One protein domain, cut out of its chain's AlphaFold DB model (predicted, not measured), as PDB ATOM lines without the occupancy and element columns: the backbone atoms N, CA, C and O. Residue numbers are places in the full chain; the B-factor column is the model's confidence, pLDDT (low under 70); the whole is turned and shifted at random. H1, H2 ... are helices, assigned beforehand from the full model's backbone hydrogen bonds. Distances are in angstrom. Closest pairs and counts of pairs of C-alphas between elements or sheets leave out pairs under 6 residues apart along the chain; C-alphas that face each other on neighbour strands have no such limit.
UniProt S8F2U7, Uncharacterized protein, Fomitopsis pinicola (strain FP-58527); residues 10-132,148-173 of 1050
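This is residues 10 to 132 and 148 to 173 of the 1050 residues of an uncharacterized protein of Fomitopsis pinicola (strain FP-58527) (UniProt S8F2U7). A long helical hairpin, H1 and H2, makes the middle of this domain, with H3 and H4 packed on one side of it and H5 on the opposite side, next to H1. H3 crosses the hairpin steeply and H4 runs beside the last part of H2, while both ends of H5, residues 150 to 153 and 167 to 173, stick out. The 149 printed residues hold five named helices, H1 to H5 in chain order, and no named strand; the class is all helix. The whole is compact, with a radius of gyration of the C-alphas of 17.2 A, yet elongated, spanning 59 by 36 by 27 A.

Start at H1, residues 10 to 30, and H2, residues 40 to 66: they are the hub, touching three helices each. They form a helical hairpin at a shallow tilt of 24 degrees, opposite ways, and their closest C-alphas, Ala 11 and Ala 64, are 4.2 A apart. Next look at H3, residues 79 to 94, which touches H2 at a steep tilt of 47 degrees; their closest C-alphas, Gly 47 and Leu 88, are 6.7 A apart. H3 touches H1 with residues 80 to 84 alone, at a steep tilt of 61 degrees, the closest C-alphas being Leu 25 and Val 81 at 7.3 A. H4, residues 113 to 124, touches H2 the same way at a shallow tilt of 27 degrees, with the C-alphas of Ala 62 and Ser 123 closest at 4.3 A. H3 and H4 are close but not clearly touching, with Glu 86 and Val 113 closest, their C-alphas 7.7 A apart. H5, residues 150 to 173, and H1 only just touch, with 3 pairs of C-alphas within 8 A, the closest Val 13 and Val 162 at 5.9 A. H5 is apart from H2, H3 and H4. The helix packing is part aligned, part crossed. In H2, H3 and H4 every O i to N i+4 pair is within hydrogen-bond range; in H1 16 of 17 are, in H5 19 of 20.

Find C-alpha 10 at (-76.299, -16.007, 64.009); from there H1 runs 30.8 A to C-alpha 30. H2 begins at C-alpha 40, (-51.122, -46.442, 70.299), and runs 38.8 A. H3 measures 22.2 A and H4 16.1 A. H5 runs 34.2 A to C-alpha 173 at (-92.350, -15.586, 57.932).

The C-alphas farthest apart, Glu 98 and Arg 173, are 60.0 A apart. Residues 133 to 147 are not printed, and C-alphas 132 and 148 are 26.9 A apart across this cut. The links from H2 to H3 and H3 to H4 are long. The model's confidence is low, under 70, in 52 residues, among them 97 to 116 and 148 to 170.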
ATOM      1  N   THR A  10     -77.722 -15.668  63.823       93.38
ATOM      2  CA  THR A  10     -76.299 -16.007  64.009       93.38
ATOM      3  C   THR A  10     -76.050 -16.872  65.251       93.38
ATOM      4  O   THR A  10     -75.215 -17.765  65.189       93.38
ATOM      5  N   ALA A  11     -76.769 -16.646  66.355       94.56
ATOM      6  CA  ALA A  11     -76.760 -17.527  67.524       94.56
ATOM      7  C   ALA A  11     -77.272 -18.922  67.143       94.56
ATOM      8  O   ALA A  11     -76.526 -19.878  67.304       94.56
ATOM      9  N   ALA A  12     -78.446 -19.017  66.505       95.00
ATOM     10  CA  ALA A  12     -79.038 -20.289  66.069       95.00
ATOM     11  C   ALA A  12     -78.079 -21.164  65.227       95.00
ATOM     12  O   ALA A  12     -78.001 -22.371  65.435       95.00
ATOM     13  N   VAL A  13     -77.265 -20.557  64.345       96.38
ATOM     14  CA  VAL A  13     -76.197 -21.254  63.592       96.38
ATOM     15  C   VAL A  13     -75.189 -21.933  64.528       96.38
ATOM     16  O   VAL A  13     -74.773 -23.065  64.285       96.38
ATOM     17  N   TYR A  14     -74.765 -21.235  65.582       96.88
ATOM     18  CA  TYR A  14     -73.809 -21.747  66.562       96.88
ATOM     19  C   TYR A  14     -74.450 -22.706  67.576       96.88
ATOM     20  O   TYR A  14     -73.751 -23.595  68.062       96.88
ATOM     21  N   SER A  15     -75.752 -22.586  67.836       96.94
ATOM     22  CA  SER A  15     -76.545 -23.499  68.668       96.94
ATOM     23  C   SER A  15     -76.775 -24.840  67.972       96.94
ATOM     24  O   SER A  15     -76.400 -25.876  68.515       96.94
ATOM     25  N   LEU A  16     -77.247 -24.844  66.719       97.19
ATOM     26  CA  LEU A  16     -77.335 -26.065  65.907       97.19
ATOM     27  C   LEU A  16     -75.958 -26.729  65.754       97.19
ATOM     28  O   LEU A  16     -75.822 -27.945  65.877       97.19
ATOM     29  N   ARG A  17     -74.905 -25.925  65.552       97.25
ATOM     30  CA  ARG A  17     -73.525 -26.424  65.523       97.25
ATOM     31  C   ARG A  17     -73.076 -27.018  66.859       97.25
ATOM     32  O   ARG A  17     -72.325 -27.984  66.841       97.25
ATOM     33  N   PHE A  18     -73.507 -26.461  67.988       97.56
ATOM     34  CA  PHE A  18     -73.207 -26.983  69.320       97.56
ATOM     35  C   PHE A  18     -73.862 -28.355  69.534       97.56
ATOM     36  O   PHE A  18     -73.154 -29.300  69.867       97.56
ATOM     37  N   PHE A  19     -75.159 -28.509  69.244       97.38
ATOM     38  CA  PHE A  19     -75.847 -29.800  69.383       97.38
ATOM     39  C   PHE A  19     -75.261 -30.884  68.467       97.38
ATOM     40  O   PHE A  19     -74.885 -31.949  68.950       97.38
ATOM     41  N   ARG A  20     -75.019 -30.574  67.185       97.12
ATOM     42  CA  ARG A  20     -74.344 -31.509  66.265       97.12
ATOM     43  C   ARG A  20     -72.911 -31.871  66.693       97.12
ATOM     44  O   ARG A  20     -72.424 -32.931  66.325       97.12
ATOM     45  N   LEU A  21     -72.220 -31.024  67.463       97.25
ATOM     46  CA  LEU A  21     -70.911 -31.357  68.044       97.25
ATOM     47  C   LEU A  21     -71.024 -32.209  69.320       97.25
ATOM     48  O   LEU A  21     -70.095 -32.962  69.594       97.25
ATOM     49  N   LEU A  22     -72.130 -32.135  70.075       96.50
ATOM     50  CA  LEU A  22     -72.417 -33.072  71.175       96.50
ATOM     51  C   LEU A  22     -72.697 -34.484  70.650       96.50
ATOM     52  O   LEU A  22     -72.185 -35.443  71.214       96.50
ATOM     53  N   GLU A  23     -73.477 -34.599  69.573       96.12
ATOM     54  CA  GLU A  23     -73.749 -35.870  68.884       96.12
ATOM     55  C   GLU A  23     -72.439 -36.529  68.429       96.12
ATOM     56  O   GLU A  23     -72.091 -37.599  68.917       96.12
ATOM     57  N   LEU A  24     -71.632 -35.820  67.628       96.12
ATOM     58  CA  LEU A  24     -70.335 -36.322  67.151       96.12
ATOM     59  C   LEU A  24     -69.383 -36.728  68.283       96.12
ATOM     60  O   LEU A  24     -68.608 -37.659  68.117       96.12
ATOM     61  N   LEU A  25     -69.416 -36.046  69.432       95.69
ATOM     62  CA  LEU A  25     -68.593 -36.409  70.590       95.69
ATOM     63  C   LEU A  25     -69.087 -37.662  71.323       95.69
ATOM     64  O   LEU A  25     -68.279 -38.329  71.966       95.69
ATOM     65  N   ARG A  26     -70.378 -37.996  71.230       94.44
ATOM     66  CA  ARG A  26     -70.913 -39.280  71.704       94.44
ATOM     67  C   ARG A  26     -70.546 -40.401  70.737       94.44
ATOM     68  O   ARG A  26     -70.045 -41.426  71.190       94.44
ATOM     69  N   ASP A  27     -70.699 -40.168  69.436       93.88
ATOM     70  CA  ASP A  27     -70.359 -41.134  68.385       93.88
ATOM     71  C   ASP A  27     -68.858 -41.471  68.396       93.88
ATOM     72  O   ASP A  27     -68.476 -42.638  68.443       93.88
ATOM     73  N   GLU A  28     -67.988 -40.457  68.444       91.88
ATOM     74  CA  GLU A  28     -66.531 -40.640  68.516       91.88
ATOM     75  C   GLU A  28     -66.101 -41.316  69.827       91.88
ATOM     76  O   GLU A  28     -65.157 -42.098  69.820       91.88
ATOM     77  N   ARG A  29     -66.805 -41.090  70.947       91.50
ATOM     78  CA  ARG A  29     -66.560 -41.811  72.211       91.50
ATOM     79  C   ARG A  29     -67.006 -43.275  72.145       91.50
ATOM     80  O   ARG A  29     -66.352 -44.127  72.737       91.50
ATOM     81  N   ALA A  30     -68.074 -43.591  71.414       90.56
ATOM     82  CA  ALA A  30     -68.459 -44.976  71.134       90.56
ATOM     83  C   ALA A  30     -67.479 -45.669  70.164       90.56
ATOM     84  O   ALA A  30     -67.275 -46.879  70.253       90.56
ATOM     85  N   ALA A  31     -66.840 -44.900  69.278       91.38
ATOM     86  CA  ALA A  31     -65.805 -45.350  68.350       91.38
ATOM     87  C   ALA A  31     -64.377 -45.349  68.940       91.38
ATOM     88  O   ALA A  31     -63.413 -45.486  68.182       91.38
ATOM     89  N   GLU A  32     -64.208 -45.195  70.260       93.75
ATOM     90  CA  GLU A  32     -62.882 -45.138  70.881       93.75
ATOM     91  C   GLU A  32     -62.079 -46.443  70.640       93.75
ATOM     92  O   GLU A  32     -62.486 -47.523  71.091       93.75
ATOM     93  N   PRO A  33     -60.904 -46.384  69.978       90.62
ATOM     94  CA  PRO A  33     -60.018 -47.537  69.873       90.62
ATOM     95  C   PRO A  33     -59.410 -47.830  71.248       90.62
ATOM     96  O   PRO A  33     -58.969 -46.922  71.936       90.62
ATOM     97  N   ARG A  34     -59.304 -49.094  71.670       90.69
ATOM     98  CA  ARG A  34     -58.698 -49.399  72.980       90.69
ATOM     99  C   ARG A  34     -57.211 -49.026  72.999       90.69
ATOM    100  O   ARG A  34     -56.432 -49.572  72.213       90.69
ATOM    101  N   LEU A  35     -56.807 -48.167  73.942       86.31
ATOM    102  CA  LEU A  35     -55.398 -47.835  74.169       86.31
ATOM    103  C   LEU A  35     -54.606 -49.102  74.518       86.31
ATOM    104  O   LEU A  35     -54.727 -49.672  75.599       86.31
ATOM    105  N   THR A  36     -53.777 -49.545  73.577       87.44
ATOM    106  CA  THR A  36     -52.881 -50.694  73.731       87.44
ATOM    107  C   THR A  36     -51.527 -50.377  73.108       87.44
ATOM    108  O   THR A  36     -51.406 -49.495  72.257       87.44
ATOM    109  N   THR A  37     -50.498 -51.142  73.473       82.75
ATOM    110  CA  THR A  37     -49.145 -51.006  72.904       82.75
ATOM    111  C   THR A  37     -49.081 -51.234  71.390       82.75
ATOM    112  O   THR A  37     -48.118 -50.807  70.761       82.75
ATOM    113  N   ARG A  38     -50.096 -51.876  70.788       87.31
ATOM    114  CA  ARG A  38     -50.209 -52.071  69.333       87.31
ATOM    115  C   ARG A  38     -50.964 -50.930  68.646       87.31
ATOM    116  O   ARG A  38     -50.514 -50.460  67.606       87.31
ATOM    117  N   ASN A  39     -52.052 -50.443  69.242       90.69
ATOM    118  CA  ASN A  39     -52.945 -49.446  68.634       90.69
ATOM    119  C   ASN A  39     -52.653 -48.000  69.096       90.69
ATOM    120  O   ASN A  39     -53.430 -47.089  68.826       90.69
ATOM    121  N   HIS A  40     -51.521 -47.755  69.766       89.75
ATOM    122  CA  HIS A  40     -51.122 -46.442  70.299       89.75
ATOM    123  C   HIS A  40     -51.201 -45.292  69.272       89.75
ATOM    124  O   HIS A  40     -51.635 -44.193  69.609       89.75
ATOM    125  N   ALA A  41     -50.839 -45.538  68.006       90.25
ATOM    126  CA  ALA A  41     -50.928 -44.528  66.946       90.25
ATOM    127  C   ALA A  41     -52.380 -44.185  66.552       90.25
ATOM    128  O   ALA A  41     -52.674 -43.029  66.247       90.25
ATOM    129  N   GLU A  42     -53.284 -45.167  66.588       92.06
ATOM    130  CA  GLU A  42     -54.717 -44.982  66.327       92.06
ATOM    131  C   GLU A  42     -55.375 -44.236  67.489       92.06
ATOM    132  O   GLU A  42     -56.078 -43.253  67.260       92.06
ATOM    133  N   TRP A  43     -55.064 -44.624  68.735       95.19
ATOM    134  CA  TRP A  43     -55.540 -43.914  69.926       95.19
ATOM    135  C   TRP A  43     -55.063 -42.461  69.953       95.19
ATOM    136  O   TRP A  43     -55.864 -41.565  70.196       95.19
ATOM    137  N   LEU A  44     -53.793 -42.182  69.631       93.56
ATOM    138  CA  LEU A  44     -53.298 -40.804  69.539       93.56
ATOM    139  C   LEU A  44     -54.015 -39.992  68.449       93.56
ATOM    140  O   LEU A  44     -54.318 -38.817  68.665       93.56
ATOM    141  N   ALA A  45     -54.298 -40.592  67.289       93.44
ATOM    142  CA  ALA A  45     -55.044 -39.928  66.221       93.44
ATOM    143  C   ALA A  45     -56.481 -39.596  66.662       93.44
ATOM    144  O   ALA A  45     -56.916 -38.450  66.505       93.44
ATOM    145  N   TRP A  46     -57.169 -40.562  67.273       96.19
ATOM    146  CA  TRP A  46     -58.505 -40.401  67.846       96.19
ATOM    147  C   TRP A  46     -58.528 -39.357  68.972       96.19
ATOM    148  O   TRP A  46     -59.268 -38.381  68.884       96.19
ATOM    149  N   GLY A  47     -57.654 -39.465  69.975       95.31
ATOM    150  CA  GLY A  47     -57.617 -38.565  71.133       95.31
ATOM    151  C   GLY A  47     -57.272 -37.118  70.766       95.31
ATOM    152  O   GLY A  47     -57.785 -36.172  71.371       95.31
ATOM    153  N   HIS A  48     -56.460 -36.908  69.721       92.75
ATOM    154  CA  HIS A  48     -56.266 -35.582  69.128       92.75
ATOM    155  C   HIS A  48     -57.504 -35.081  68.360       92.75
ATOM    156  O   HIS A  48     -57.791 -33.881  68.409       92.75
ATOM    157  N   GLY A  49     -58.246 -35.967  67.687       95.19
ATOM    158  CA  GLY A  49     -59.536 -35.669  67.054       95.19
ATOM    159  C   GLY A  49     -60.607 -35.265  68.072       95.19
ATOM    160  O   GLY A  49     -61.170 -34.173  67.965       95.19
ATOM    161  N   ALA A  50     -60.798 -36.070  69.117       95.38
ATOM    162  CA  ALA A  50     -61.714 -35.815  70.224       95.38
ATOM    163  C   ALA A  50     -61.397 -34.481  70.928       95.38
ATOM    164  O   ALA A  50     -62.267 -33.612  71.018       95.38
ATOM    165  N   ARG A  51     -60.133 -34.229  71.318       94.06
ATOM    166  CA  ARG A  51     -59.722 -32.920  71.879       94.06
ATOM    167  C   ARG A  51     -60.004 -31.746  70.932       94.06
ATOM    168  O   ARG A  51     -60.332 -30.652  71.395       94.06
ATOM    169  N   TRP A  52     -59.896 -31.936  69.614       95.56
ATOM    170  CA  TRP A  52     -60.260 -30.896  68.647       95.56
ATOM    171  C   TRP A  52     -61.776 -30.667  68.595       95.56
ATOM    172  O   TRP A  52     -62.209 -29.514  68.635       95.56
ATOM    173  N   LEU A  53     -62.581 -31.734  68.580       95.56
ATOM    174  CA  LEU A  53     -64.045 -31.676  68.624       95.56
ATOM    175  C   LEU A  53     -64.567 -30.947  69.867       95.56
ATOM    176  O   LEU A  53     -65.343 -30.000  69.719       95.56
ATOM    177  N   VAL A  54     -64.101 -31.304  71.072       94.81
ATOM    178  CA  VAL A  54     -64.537 -30.614  72.302       94.81
ATOM    179  C   VAL A  54     -64.163 -29.129  72.243       94.81
ATOM    180  O   VAL A  54     -64.969 -28.264  72.583       94.81
ATOM    181  N   ARG A  55     -62.994 -28.773  71.701       93.12
ATOM    182  CA  ARG A  55     -62.639 -27.359  71.506       93.12
ATOM    183  C   ARG A  55     -63.530 -26.634  70.496       93.12
ATOM    184  O   ARG A  55     -63.831 -25.455  70.693       93.12
ATOM    185  N   MET A  56     -63.999 -27.308  69.448       95.44
ATOM    186  CA  MET A  56     -64.993 -26.730  68.540       95.44
ATOM    187  C   MET A  56     -66.367 -26.569  69.208       95.44
ATOM    188  O   MET A  56     -67.068 -25.606  68.892       95.44
ATOM    189  N   LEU A  57     -66.730 -27.447  70.151       96.75
ATOM    190  CA  LEU A  57     -67.957 -27.348  70.949       96.75
ATOM    191  C   LEU A  57     -67.940 -26.099  71.851       96.75
ATOM    192  O   LEU A  57     -68.885 -25.307  71.807       96.75
ATOM    193  N   PHE A  58     -66.851 -25.864  72.595       94.62
ATOM    194  CA  PHE A  58     -66.684 -24.654  73.419       94.62
ATOM    195  C   PHE A  58     -66.691 -23.361  72.582       94.62
ATOM    196  O   PHE A  58     -67.386 -22.408  72.942       94.62
ATOM    197  N   ASP A  59     -65.995 -23.330  71.434       94.75
ATOM    198  CA  ASP A  59     -66.025 -22.191  70.497       94.75
ATOM    199  C   ASP A  59     -67.426 -21.952  69.912       94.75
ATOM    200  O   ASP A  59     -67.821 -20.804  69.712       94.75
ATOM    201  N   SER A  60     -68.210 -23.010  69.670       96.19
ATOM    202  CA  SER A  60     -69.599 -22.865  69.226       96.19
ATOM    203  C   SER A  60     -70.483 -22.298  70.337       96.19
ATOM    204  O   SER A  60     -71.165 -21.297  70.113       96.19
ATOM    205  N   ARG A  61     -70.413 -22.850  71.558       96.62
ATOM    206  CA  ARG A  61     -71.207 -22.360  72.696       96.62
ATOM    207  C   ARG A  61     -70.915 -20.895  73.007       96.62
ATOM    208  O   ARG A  61     -71.842 -20.096  73.080       96.62
ATOM    209  N   ALA A  62     -69.639 -20.524  73.129       94.69
ATOM    210  CA  ALA A  62     -69.241 -19.153  73.459       94.69
ATOM    211  C   ALA A  62     -69.779 -18.128  72.447       94.69
ATOM    212  O   ALA A  62     -70.122 -17.005  72.811       94.69
ATOM    213  N   ARG A  63     -69.896 -18.514  71.170       95.38
ATOM    214  CA  ARG A  63     -70.454 -17.653  70.119       95.38
ATOM    215  C   ARG A  63     -71.973 -17.615  70.120       95.38
ATOM    216  O   ARG A  63     -72.518 -16.547  69.875       95.38
ATOM    217  N   ALA A  64     -72.649 -18.728  70.394       95.81
ATOM    218  CA  ALA A  64     -74.100 -18.747  70.565       95.81
ATOM    219  C   ALA A  64     -74.524 -17.829  71.727       95.81
ATOM    220  O   ALA A  64     -75.298 -16.894  71.508       95.81
ATOM    221  N   VAL A  65     -73.893 -17.986  72.900       94.75
ATOM    222  CA  VAL A  65     -74.099 -17.133  74.085       94.75
ATOM    223  C   VAL A  65     -73.795 -15.664  73.766       94.75
ATOM    224  O   VAL A  65     -74.644 -14.798  73.974       94.75
ATOM    225  N   ALA A  66     -72.643 -15.363  73.153       93.69
ATOM    226  CA  ALA A  66     -72.288 -13.996  72.748       93.69
ATOM    227  C   ALA A  66     -73.178 -13.401  71.628       93.69
ATOM    228  O   ALA A  66     -73.121 -12.195  71.372       93.69
ATOM    229  N   HIS A  67     -74.005 -14.213  70.961       94.94
ATOM    230  CA  HIS A  67     -75.014 -13.777  69.989       94.94
ATOM    231  C   HIS A  67     -76.456 -13.797  70.535       94.94
ATOM    232  O   HIS A  67     -77.381 -13.473  69.785       94.94
ATOM    233  N   GLY A  68     -76.638 -14.094  71.826       94.44
ATOM    234  CA  GLY A  68     -77.905 -13.980  72.554       94.44
ATOM    235  C   GLY A  68     -78.502 -15.303  73.037       94.44
ATOM    236  O   GLY A  68     -79.421 -15.268  73.848       94.44
ATOM    237  N   ASP A  69     -77.986 -16.455  72.599       95.56
ATOM    238  CA  ASP A  69     -78.471 -17.756  73.065       95.56
ATOM    239  C   ASP A  69     -77.733 -18.204  74.333       95.56
ATOM    240  O   ASP A  69     -76.791 -18.997  74.306       95.56
ATOM    241  N   ALA A  70     -78.179 -17.654  75.461       93.94
ATOM    242  CA  ALA A  70     -77.758 -18.069  76.793       93.94
ATOM    243  C   ALA A  70     -78.480 -19.340  77.296       93.94
ATOM    244  O   ALA A  70     -78.233 -19.751  78.427       93.94
ATOM    245  N   SER A  71     -79.365 -19.955  76.494       95.56
ATOM    246  CA  SER A  71     -80.095 -21.171  76.891       95.56
ATOM    247  C   SER A  71     -79.239 -22.437  76.794       95.56
ATOM    248  O   SER A  71     -79.526 -23.428  77.464       95.56
ATOM    249  N   LEU A  72     -78.160 -22.404  75.998       95.81
ATOM    250  CA  LEU A  72     -77.310 -23.571  75.782       95.81
ATOM    251  C   LEU A  72     -76.689 -24.097  77.089       95.81
ATOM    252  O   LEU A  72     -75.981 -23.345  77.785       95.81
ATOM    253  N   PRO A  73     -76.839 -25.406  77.382       95.56
ATOM    254  CA  PRO A  73     -76.278 -26.011  78.582       95.56
ATOM    255  C   PRO A  73     -74.765 -25.798  78.631       95.56
ATOM    256  O   PRO A  73     -74.086 -25.760  77.601       95.56
ATOM    257  N   SER A  74     -74.212 -25.637  79.836       94.75
ATOM    258  CA  SER A  74     -72.757 -25.603  80.010       94.75
ATOM    259  C   SER A  74     -72.157 -26.893  79.457       94.75
ATOM    260  O   SER A  74     -72.695 -27.967  79.729       94.75
ATOM    261  N   VAL A  75     -71.030 -26.832  78.740       92.19
ATOM    262  CA  VAL A  75     -70.371 -28.057  78.241       92.19
ATOM    263  C   VAL A  75     -70.081 -29.021  79.398       92.19
ATOM    264  O   VAL A  75     -70.248 -30.225  79.260       92.19
ATOM    265  N   ARG A  76     -69.758 -28.475  80.576       89.12
ATOM    266  CA  ARG A  76     -69.482 -29.231  81.806       89.12
ATOM    267  C   ARG A  76     -70.710 -29.841  82.477       89.12
ATOM    268  O   ARG A  76     -70.564 -30.720  83.312       89.12
ATOM    269  N   SER A  77     -71.911 -29.376  82.129       92.50
ATOM    270  CA  SER A  77     -73.164 -30.005  82.575       92.50
ATOM    271  C   SER A  77     -73.513 -31.257  81.764       92.50
ATOM    272  O   SER A  77     -74.399 -32.007  82.155       92.50
ATOM    273  N   GLN A  78     -72.819 -31.499  80.646       94.62
ATOM    274  CA  GLN A  78     -72.896 -32.753  79.906       94.62
ATOM    275  C   GLN A  78     -71.856 -33.717  80.487       94.62
ATOM    276  O   GLN A  78     -70.668 -33.615  80.178       94.62
ATOM    277  N   SER A  79     -72.308 -34.642  81.336       93.88
ATOM    278  CA  SER A  79     -71.472 -35.642  82.019       93.88
ATOM    279  C   SER A  79     -70.542 -36.392  81.062       93.88
ATOM    280  O   SER A  79     -69.359 -36.531  81.353       93.88
ATOM    281  N   ASP A  80     -71.045 -36.797  79.891       92.00
ATOM    282  CA  ASP A  80     -70.264 -37.484  78.856       92.00
ATOM    283  C   ASP A  80     -69.060 -36.673  78.366       92.00
ATOM    284  O   ASP A  80     -67.980 -37.223  78.164       92.00
ATOM    285  N   VAL A  81     -69.243 -35.364  78.169       92.31
ATOM    286  CA  VAL A  81     -68.195 -34.481  77.643       92.31
ATOM    287  C   VAL A  81     -67.206 -34.110  78.742       92.31
ATOM    288  O   VAL A  81     -66.011 -34.033  78.476       92.31
ATOM    289  N   GLN A  82     -67.677 -33.924  79.978       93.38
ATOM    290  CA  GLN A  82     -66.799 -33.701  81.126       93.38
ATOM    291  C   GLN A  82     -65.923 -34.937  81.395       93.38
ATOM    292  O   GLN A  82     -64.707 -34.792  81.479       93.38
ATOM    293  N   ALA A  83     -66.506 -36.142  81.401       93.38
ATOM    294  CA  ALA A  83     -65.773 -37.399  81.553       93.38
ATOM    295  C   ALA A  83     -64.788 -37.650  80.396       93.38
ATOM    296  O   ALA A  83     -63.672 -38.106  80.628       93.38
ATOM    297  N   LEU A  84     -65.160 -37.317  79.153       93.69
ATOM    298  CA  LEU A  84     -64.254 -37.405  78.002       93.69
ATOM    299  C   LEU A  84     -63.079 -36.417  78.109       93.69
ATOM    300  O   LEU A  84     -61.957 -36.774  77.766       93.69
ATOM    301  N   VAL A  85     -63.308 -35.192  78.597       92.94
ATOM    302  CA  VAL A  85     -62.227 -34.222  78.859       92.94
ATOM    303  C   VAL A  85     -61.304 -34.721  79.966       92.94
ATOM    304  O   VAL A  85     -60.094 -34.704  79.776       92.94
ATOM    305  N   GLU A  86     -61.853 -35.201  81.082       94.38
ATOM    306  CA  GLU A  86     -61.075 -35.736  82.206       94.38
ATOM    307  C   GLU A  86     -60.231 -36.946  81.784       94.38
ATOM    308  O   GLU A  86     -59.029 -36.960  82.035       94.38
ATOM    309  N   TYR A  87     -60.819 -37.891  81.044       94.06
ATOM    310  CA  TYR A  87     -60.117 -39.046  80.483       94.06
ATOM    311  C   TYR A  87     -58.985 -38.647  79.522       94.06
ATOM    312  O   TYR A  87     -57.854 -39.119  79.646       94.06
ATOM    313  N   LEU A  88     -59.253 -37.738  78.575       93.31
ATOM    314  CA  LEU A  88     -58.230 -37.254  77.646       93.31
ATOM    315  C   LEU A  88     -57.120 -36.490  78.385       93.31
ATOM    316  O   LEU A  88     -55.950 -36.626  78.033       93.31
ATOM    317  N   ASP A  89     -57.454 -35.700  79.404       92.69
ATOM    318  CA  ASP A  89     -56.475 -34.965  80.202       92.69
ATOM    319  C   ASP A  89     -55.615 -35.911  81.065       92.69
ATOM    320  O   ASP A  89     -54.400 -35.714  81.127       92.69
ATOM    321  N   GLU A  90     -56.189 -36.975  81.641       93.75
ATOM    322  CA  GLU A  90     -55.467 -38.019  82.387       93.75
ATOM    323  C   GLU A  90     -54.527 -38.836  81.487       93.75
ATOM    324  O   GLU A  90     -53.336 -38.975  81.789       93.75
ATOM    325  N   VAL A  91     -55.009 -39.335  80.343       91.31
ATOM    326  CA  VAL A  91     -54.171 -40.138  79.437       91.31
ATOM    327  C   VAL A  91     -53.056 -39.292  78.822       91.31
ATOM    328  O   VAL A  91     -51.897 -39.700  78.827       91.31
ATOM    329  N   PHE A  92     -53.334 -38.066  78.366       88.75
ATOM    330  CA  PHE A  92     -52.271 -37.186  77.859       88.75
ATOM    331  C   PHE A  92     -51.336 -36.630  78.955       88.75
ATOM    332  O   PHE A  92     -50.307 -36.052  78.603       88.75
ATOM    333  N   ALA A  93     -51.650 -36.795  80.246       88.81
ATOM    334  CA  ALA A  93     -50.733 -36.511  81.356       88.81
ATOM    335  C   ALA A  93     -49.883 -37.730  81.767       88.81
ATOM    336  O   ALA A  93     -48.773 -37.553  82.267       88.81
ATOM    337  N   THR A  94     -50.384 -38.952  81.553       89.00
ATOM    338  CA  THR A  94     -49.700 -40.212  81.898       89.00
ATOM    339  C   THR A  94     -48.879 -40.806  80.748       89.00
ATOM    340  O   THR A  94     -47.919 -41.533  81.003       89.00
ATOM    341  N   LEU A  95     -49.196 -40.478  79.489       84.31
ATOM    342  CA  LEU A  95     -48.422 -40.888  78.313       84.31
ATOM    343  C   LEU A  95     -46.969 -40.363  78.378       84.31
ATOM    344  O   LEU A  95     -46.763 -39.146  78.371       84.31
ATOM    345  N   PRO A  96     -45.938 -41.239  78.373       73.75
ATOM    346  CA  PRO A  96     -44.548 -40.799  78.456       73.75
ATOM    347  C   PRO A  96     -44.144 -39.972  77.232       73.75
ATOM    348  O   PRO A  96     -44.213 -40.452  76.095       73.75
ATOM    349  N   SER A  97     -43.657 -38.751  77.471       62.72
ATOM    350  CA  SER A  97     -43.224 -37.787  76.443       62.72
ATOM    351  C   SER A  97     -42.112 -38.310  75.522       62.72
ATOM    352  O   SER A  97     -41.947 -37.819  74.404       62.72
ATOM    353  N   GLU A  98     -41.404 -39.348  75.966       55.38
ATOM    354  CA  GLU A  98     -40.383 -40.115  75.244       55.38
ATOM    355  C   GLU A  98     -40.885 -40.692  73.906       55.38
ATOM    356  O   GLU A  98     -40.101 -40.864  72.975       55.38
ATOM    357  N   HIS A  99     -42.198 -40.905  73.751       51.97
ATOM    358  CA  HIS A  99     -42.809 -41.382  72.503       51.97
ATOM    359  C   HIS A  99     -42.906 -40.314  71.392       51.97
ATOM    360  O   HIS A  99     -43.503 -40.573  70.345       51.97
ATOM    361  N   SER A 100     -42.313 -39.127  71.575       47.88
ATOM    362  CA  SER A 100     -42.102 -38.148  70.502       47.88
ATOM    363  C   SER A 100     -40.664 -38.214  69.953       47.88
ATOM    364  O   SER A 100     -39.805 -37.435  70.379       47.88
ATOM    365  N   PRO A 101     -40.374 -39.051  68.933       44.72
ATOM    366  CA  PRO A 101     -39.066 -39.068  68.261       44.72
ATOM    367  C   PRO A 101     -38.758 -37.769  67.488       44.72
ATOM    368  O   PRO A 101     -37.691 -37.632  66.897       44.72
ATOM    369  N   LEU A 102     -39.686 -36.805  67.480       43.28
ATOM    370  CA  LEU A 102     -39.506 -35.464  66.926       43.28
ATOM    371  C   LEU A 102     -38.901 -34.466  67.931       43.28
ATOM    372  O   LEU A 102     -38.621 -33.332  67.542       43.28
ATOM    373  N   GLY A 103     -38.716 -34.842  69.204       40.28
ATOM    374  CA  GLY A 103     -38.057 -34.038  70.248       40.28
ATOM    375  C   GLY A 103     -38.842 -32.813  70.741       40.28
ATOM    376  O   GLY A 103     -38.706 -32.412  71.894       40.28
ATOM    377  N   ALA A 104     -39.713 -32.244  69.909       44.59
ATOM    378  CA  ALA A 104     -40.792 -31.388  70.371       44.59
ATOM    379  C   ALA A 104     -41.844 -32.244  71.099       44.59
ATOM    380  O   ALA A 104     -42.165 -33.337  70.613       44.59
ATOM    381  N   PRO A 105     -42.458 -31.763  72.197       49.75
ATOM    382  CA  PRO A 105     -43.745 -32.312  72.597       49.75
ATOM    383  C   PRO A 105     -44.707 -32.170  71.409       49.75
ATOM    384  O   PRO A 105     -44.679 -31.159  70.698       49.75
ATOM    385  N   PHE A 106     -45.581 -33.157  71.196       47.06
ATOM    386  CA  PHE A 106     -46.762 -32.919  70.364       47.06
ATOM    387  C   PHE A 106     -47.438 -31.637  70.877       47.06
ATOM    388  O   PHE A 106     -47.465 -31.450  72.098       47.06
ATOM    389  N   PRO A 107     -47.956 -30.746  70.007       46.91
ATOM    390  CA  PRO A 107     -48.638 -29.528  70.428       46.91
ATOM    391  C   PRO A 107     -49.950 -29.886  71.130       46.91
ATOM    392  O   PRO A 107     -51.043 -29.804  70.563       46.91
ATOM    393  N   ALA A 108     -49.813 -30.298  72.388       46.28
ATOM    394  CA  ALA A 108     -50.879 -30.474  73.333       46.28
ATOM    395  C   ALA A 108     -51.605 -29.139  73.386       46.28
ATOM    396  O   ALA A 108     -51.064 -28.114  73.810       46.28
ATOM    397  N   ILE A 109     -52.850 -29.157  72.921       51.12
ATOM    398  CA  ILE A 109     -53.821 -28.142  73.287       51.12
ATOM    399  C   ILE A 109     -54.005 -28.385  74.784       51.12
ATOM    400  O   ILE A 109     -54.758 -29.276  75.163       51.12
ATOM    401  N   ALA A 110     -53.176 -27.712  75.591       50.22
ATOM    402  CA  ALA A 110     -52.898 -28.031  76.990       50.22
ATOM    403  C   ALA A 110     -54.044 -27.572  77.892       50.22
ATOM    404  O   ALA A 110     -53.899 -26.738  78.787       50.22
ATOM    405  N   TRP A 111     -55.209 -28.128  77.598       59.91
ATOM    406  CA  TRP A 111     -56.378 -28.101  78.429       59.91
ATOM    407  C   TRP A 111     -56.015 -28.773  79.742       59.91
ATOM    408  O   TRP A 111     -55.857 -29.977  79.855       59.91
ATOM    409  N   SER A 112     -55.768 -27.916  80.722       61.22
ATOM    410  CA  SER A 112     -55.995 -28.258  82.108       61.22
ATOM    411  C   SER A 112     -57.472 -28.030  82.398       61.22
ATOM    412  O   SER A 112     -58.093 -27.122  81.830       61.22
ATOM    413  N   VAL A 113     -58.007 -28.744  83.386       62.38
ATOM    414  CA  VAL A 113     -59.334 -28.477  83.961       62.38
ATOM    415  C   VAL A 113     -59.497 -26.989  84.334       62.38
ATOM    416  O   VAL A 113     -60.596 -26.446  84.218       62.38
ATOM    417  N   ASN A 114     -58.407 -26.291  84.679       69.06
ATOM    418  CA  ASN A 114     -58.378 -24.846  84.930       69.06
ATOM    419  C   ASN A 114     -58.520 -23.988  83.657       69.06
ATOM    420  O   ASN A 114     -59.244 -22.995  83.680       69.06
ATOM    421  N   GLN A 115     -57.885 -24.355  82.538       68.38
ATOM    422  CA  GLN A 115     -58.097 -23.658  81.262       68.38
ATOM    423  C   GLN A 115     -59.518 -23.886  80.739       68.38
ATOM    424  O   GLN A 115     -60.169 -22.930  80.335       68.38
ATOM    425  N   VAL A 116     -60.038 -25.114  80.820       64.38
ATOM    426  CA  VAL A 116     -61.430 -25.410  80.440       64.38
ATOM    427  C   VAL A 116     -62.419 -24.674  81.360       64.38
ATOM    428  O   VAL A 116     -63.455 -24.202  80.899       64.38
ATOM    429  N   ALA A 117     -62.082 -24.475  82.643       72.06
ATOM    430  CA  ALA A 117     -62.856 -23.623  83.552       72.06
ATOM    431  C   ALA A 117     -62.823 -22.142  83.142       72.06
ATOM    432  O   ALA A 117     -63.852 -21.471  83.201       72.06
ATOM    433  N   ALA A 118     -61.664 -21.631  82.716       76.12
ATOM    434  CA  ALA A 118     -61.510 -20.255  82.250       76.12
ATOM    435  C   ALA A 118     -62.246 -20.013  80.921       76.12
ATOM    436  O   ALA A 118     -62.988 -19.041  80.815       76.12
ATOM    437  N   GLU A 119     -62.121 -20.918  79.945       70.19
ATOM    438  CA  GLU A 119     -62.852 -20.850  78.673       70.19
ATOM    439  C   GLU A 119     -64.373 -20.978  78.895       70.19
ATOM    440  O   GLU A 119     -65.140 -20.224  78.297       70.19
ATOM    441  N   GLN A 120     -64.832 -21.829  79.824       71.94
ATOM    442  CA  GLN A 120     -66.241 -21.859  80.244       71.94
ATOM    443  C   GLN A 120     -66.677 -20.542  80.910       71.94
ATOM    444  O   GLN A 120     -67.738 -20.018  80.583       71.94
ATOM    445  N   SER A 121     -65.858 -19.974  81.799       80.25
ATOM    446  CA  SER A 121     -66.183 -18.735  82.527       80.25
ATOM    447  C   SER A 121     -66.222 -17.506  81.615       80.25
ATOM    448  O   SER A 121     -67.091 -16.652  81.771       80.25
ATOM    449  N   ASP A 122     -65.312 -17.410  80.642       74.31
ATOM    450  CA  ASP A 122     -65.359 -16.365  79.615       74.31
ATOM    451  C   ASP A 122     -66.559 -16.582  78.667       74.31
ATOM    452  O   ASP A 122     -67.239 -15.612  78.332       74.31
ATOM    453  N   SER A 123     -66.881 -17.834  78.312       66.25
ATOM    454  CA  SER A 123     -68.075 -18.214  77.531       66.25
ATOM    455  C   SER A 123     -69.379 -17.781  78.220       66.25
ATOM    456  O   SER A 123     -70.188 -17.082  77.608       66.25
ATOM    457  N   ASP A 124     -69.551 -18.090  79.510       74.25
ATOM    458  CA  ASP A 124     -70.710 -17.671  80.316       74.25
ATOM    459  C   ASP A 124     -70.744 -16.154  80.569       74.25
ATOM    460  O   ASP A 124     -71.815 -15.554  80.634       74.25
ATOM    461  N   ALA A 125     -69.584 -15.493  80.625       77.81
ATOM    462  CA  ALA A 125     -69.487 -14.032  80.657       77.81
ATOM    463  C   ALA A 125     -69.747 -13.359  79.287       77.81
ATOM    464  O   ALA A 125     -69.548 -12.147  79.157       77.81
ATOM    465  N   GLY A 126     -70.144 -14.119  78.256       66.50
ATOM    466  CA  GLY A 126     -70.405 -13.626  76.898       66.50
ATOM    467  C   GLY A 126     -69.162 -13.085  76.183       66.50
ATOM    468  O   GLY A 126     -69.272 -12.297  75.238       66.50
ATOM    469  N   ARG A 127     -67.962 -13.449  76.646       72.38
ATOM    470  CA  ARG A 127     -66.693 -12.959  76.106       72.38
ATOM    471  C   ARG A 127     -66.246 -13.855  74.949       72.38
ATOM    472  O   ARG A 127     -66.226 -15.076  75.086       72.38
ATOM    473  N   PRO A 128     -65.834 -13.278  73.806       58.00
ATOM    474  CA  PRO A 128     -65.286 -14.071  72.716       58.00
ATOM    475  C   PRO A 128     -63.956 -14.692  73.155       58.00
ATOM    476  O   PRO A 128     -63.023 -13.963  73.505       58.00
ATOM    477  N   LEU A 129     -63.873 -16.024  73.100       59.06
ATOM    478  CA  LEU A 129     -62.671 -16.779  73.455       59.06
ATOM    479  C   LEU A 129     -61.431 -16.247  72.707       59.06
ATOM    480  O   LEU A 129     -61.528 -15.855  71.533       59.06
ATOM    481  N   PRO A 130     -60.250 -16.224  73.354       57.53
ATOM    482  CA  PRO A 130     -59.035 -15.713  72.738       57.53
ATOM    483  C   PRO A 130     -58.715 -16.496  71.460       57.53
ATOM    484  O   PRO A 130     -58.651 -17.723  71.457       57.53
ATOM    485  N   SER A 131     -58.497 -15.781  70.350       45.91
ATOM    486  CA  SER A 131     -58.207 -16.408  69.055       45.91
ATOM    487  C   SER A 131     -56.903 -17.206  69.129       45.91
ATOM    488  O   SER A 131     -55.814 -16.627  69.104       45.91
ATOM    489  N   VAL A 132     -57.033 -18.531  69.242       41.62
ATOM    490  CA  VAL A 132     -55.922 -19.421  69.587       41.62
ATOM    491  C   VAL A 132     -54.792 -19.310  68.574       41.62
ATOM    492  O   VAL A 132     -54.958 -19.556  67.377       41.62
ATOM    493  N   ALA A 148     -60.404 -39.854  53.425       34.56
ATOM    494  CA  ALA A 148     -61.794 -39.783  52.966       34.56
ATOM    495  C   ALA A 148     -62.785 -38.866  53.728       34.56
ATOM    496  O   ALA A 148     -63.325 -39.212  54.771       34.56
ATOM    497  N   GLU A 149     -63.139 -37.757  53.068       40.84
ATOM    498  CA  GLU A 149     -64.462 -37.097  53.065       40.84
ATOM    499  C   GLU A 149     -65.034 -36.470  54.354       40.84
ATOM    500  O   GLU A 149     -65.662 -35.413  54.249       40.84
ATOM    501  N   GLY A 150     -64.815 -37.042  55.542       41.69
ATOM    502  CA  GLY A 150     -65.534 -36.729  56.785       41.69
ATOM    503  C   GLY A 150     -65.698 -35.235  57.084       41.69
ATOM    504  O   GLY A 150     -66.810 -34.712  57.034       41.69
ATOM    505  N   TRP A 151     -64.602 -34.519  57.353       42.16
ATOM    506  CA  TRP A 151     -64.656 -33.147  57.882       42.16
ATOM    507  C   TRP A 151     -65.237 -32.101  56.927       42.16
ATOM    508  O   TRP A 151     -66.111 -31.328  57.321       42.16
ATOM    509  N   ASP A 152     -64.794 -32.067  55.668       42.12
ATOM    510  CA  ASP A 152     -65.318 -31.101  54.694       42.12
ATOM    511  C   ASP A 152     -66.705 -31.510  54.163       42.12
ATOM    512  O   ASP A 152     -67.424 -30.657  53.639       42.12
ATOM    513  N   SER A 153     -67.110 -32.781  54.293       46.12
ATOM    514  CA  SER A 153     -68.506 -33.214  54.117       46.12
ATOM    515  C   SER A 153     -69.373 -32.743  55.285       46.12
ATOM    516  O   SER A 153     -70.418 -32.139  55.056       46.12
ATOM    517  N   LEU A 154     -68.922 -32.933  56.529       45.09
ATOM    518  CA  LEU A 154     -69.624 -32.499  57.734       45.09
ATOM    519  C   LEU A 154     -69.837 -30.982  57.736       45.09
ATOM    520  O   LEU A 154     -70.967 -30.524  57.851       45.09
ATOM    521  N   VAL A 155     -68.783 -30.188  57.524       46.31
ATOM    522  CA  VAL A 155     -68.890 -28.719  57.487       46.31
ATOM    523  C   VAL A 155     -69.837 -28.249  56.373       46.31
ATOM    524  O   VAL A 155     -70.557 -27.271  56.575       46.31
ATOM    525  N   ARG A 156     -69.910 -28.958  55.235       51.72
ATOM    526  CA  ARG A 156     -70.916 -28.695  54.191       51.72
ATOM    527  C   ARG A 156     -72.327 -29.107  54.618       51.72
ATOM    528  O   ARG A 156     -73.223 -28.285  54.483       51.72
ATOM    529  N   ARG A 157     -72.533 -30.302  55.182       49.53
ATOM    530  CA  ARG A 157     -73.838 -30.757  55.702       49.53
ATOM    531  C   ARG A 157     -74.375 -29.816  56.781       49.53
ATOM    532  O   ARG A 157     -75.524 -29.402  56.708       49.53
ATOM    533  N   MET A 158     -73.526 -29.366  57.704       46.22
ATOM    534  CA  MET A 158     -73.876 -28.345  58.697       46.22
ATOM    535  C   MET A 158     -74.246 -27.007  58.046       46.22
ATOM    536  O   MET A 158     -75.214 -26.386  58.467       46.22
ATOM    537  N   GLN A 159     -73.520 -26.556  57.016       52.88
ATOM    538  CA  GLN A 159     -73.874 -25.335  56.276       52.88
ATOM    539  C   GLN A 159     -75.190 -25.475  55.499       52.88
ATOM    540  O   GLN A 159     -75.927 -24.498  55.422       52.88
ATOM    541  N   VAL A 160     -75.498 -26.659  54.961       62.00
ATOM    542  CA  VAL A 160     -76.774 -26.955  54.293       62.00
ATOM    543  C   VAL A 160     -77.922 -26.948  55.299       62.00
ATOM    544  O   VAL A 160     -78.863 -26.196  55.094       62.00
ATOM    545  N   LEU A 161     -77.818 -27.663  56.425       51.06
ATOM    546  CA  LEU A 161     -78.846 -27.671  57.480       51.06
ATOM    547  C   LEU A 161     -79.095 -26.269  58.067       51.06
ATOM    548  O   LEU A 161     -80.237 -25.849  58.232       51.06
ATOM    549  N   VAL A 162     -78.025 -25.508  58.323       54.28
ATOM    550  CA  VAL A 162     -78.096 -24.103  58.764       54.28
ATOM    551  C   VAL A 162     -78.771 -23.202  57.726       54.28
ATOM    552  O   VAL A 162     -79.418 -22.224  58.098       54.28
ATOM    553  N   GLN A 163     -78.588 -23.481  56.433       60.09
ATOM    554  CA  GLN A 163     -79.208 -22.712  55.358       60.09
ATOM    555  C   GLN A 163     -80.682 -23.103  55.190       60.09
ATOM    556  O   GLN A 163     -81.516 -22.209  55.172       60.09
ATOM    557  N   GLY A 164     -81.010 -24.399  55.194       61.50
ATOM    558  CA  GLY A 164     -82.384 -24.911  55.150       61.50
ATOM    559  C   GLY A 164     -83.241 -24.367  56.291       61.50
ATOM    560  O   GLY A 164     -84.246 -23.718  56.032       61.50
ATOM    561  N   GLN A 165     -82.789 -24.472  57.548       55.09
ATOM    562  CA  GLN A 165     -83.514 -23.874  58.682       55.09
ATOM    563  C   GLN A 165     -83.632 -22.346  58.592       55.09
ATOM    564  O   GLN A 165     -84.614 -21.773  59.060       55.09
ATOM    565  N   ARG A 166     -82.645 -21.657  58.000       59.78
ATOM    566  CA  ARG A 166     -82.736 -20.209  57.771       59.78
ATOM    567  C   ARG A 166     -83.796 -19.880  56.727       59.78
ATOM    568  O   ARG A 166     -84.480 -18.875  56.882       59.78
ATOM    569  N   ASP A 167     -83.885 -20.683  55.676       64.38
ATOM    570  CA  ASP A 167     -84.783 -20.446  54.557       64.38
ATOM    571  C   ASP A 167     -86.215 -20.860  54.919       64.38
ATOM    572  O   ASP A 167     -87.097 -20.029  54.757       64.38
ATOM    573  N   ALA A 168     -86.433 -21.993  55.597       57.44
ATOM    574  CA  ALA A 168     -87.719 -22.348  56.211       57.44
ATOM    575  C   ALA A 168     -88.215 -21.274  57.205       57.44
ATOM    576  O   ALA A 168     -89.365 -20.849  57.146       57.44
ATOM    577  N   ALA A 169     -87.337 -20.729  58.059       58.16
ATOM    578  CA  ALA A 169     -87.689 -19.615  58.950       58.16
ATOM    579  C   ALA A 169     -87.919 -18.269  58.222       58.16
ATOM    580  O   ALA A 169     -88.437 -17.324  58.825       58.16
ATOM    581  N   ASN A 170     -87.532 -18.151  56.945       59.59
ATOM    582  CA  ASN A 170     -87.932 -17.040  56.080       59.59
ATOM    583  C   ASN A 170     -89.268 -17.339  55.379       59.59
ATOM    584  O   ASN A 170     -90.098 -16.434  55.331       59.59
ATOM    585  N   SER A 171     -89.488 -18.568  54.896       71.50
ATOM    586  CA  SER A 171     -90.738 -19.054  54.287       71.50
ATOM    587  C   SER A 171     -91.909 -18.920  55.259       71.50
ATOM    588  O   SER A 171     -92.767 -18.073  55.033       71.50
ATOM    589  N   ALA A 172     -91.820 -19.519  56.452       62.94
ATOM    590  CA  ALA A 172     -92.833 -19.410  57.512       62.94
ATOM    591  C   ALA A 172     -93.107 -17.960  57.971       62.94
ATOM    592  O   ALA A 172     -94.137 -17.652  58.571       62.94
ATOM    593  N   ARG A 173     -92.188 -17.027  57.686       67.75
ATOM    594  CA  ARG A 173     -92.350 -15.586  57.932       67.75
ATOM    595  C   ARG A 173     -92.983 -14.836  56.745       67.75
ATOM    596  O   ARG A 173     -93.536 -13.758  56.960       67.75
TER     597      ARG A 173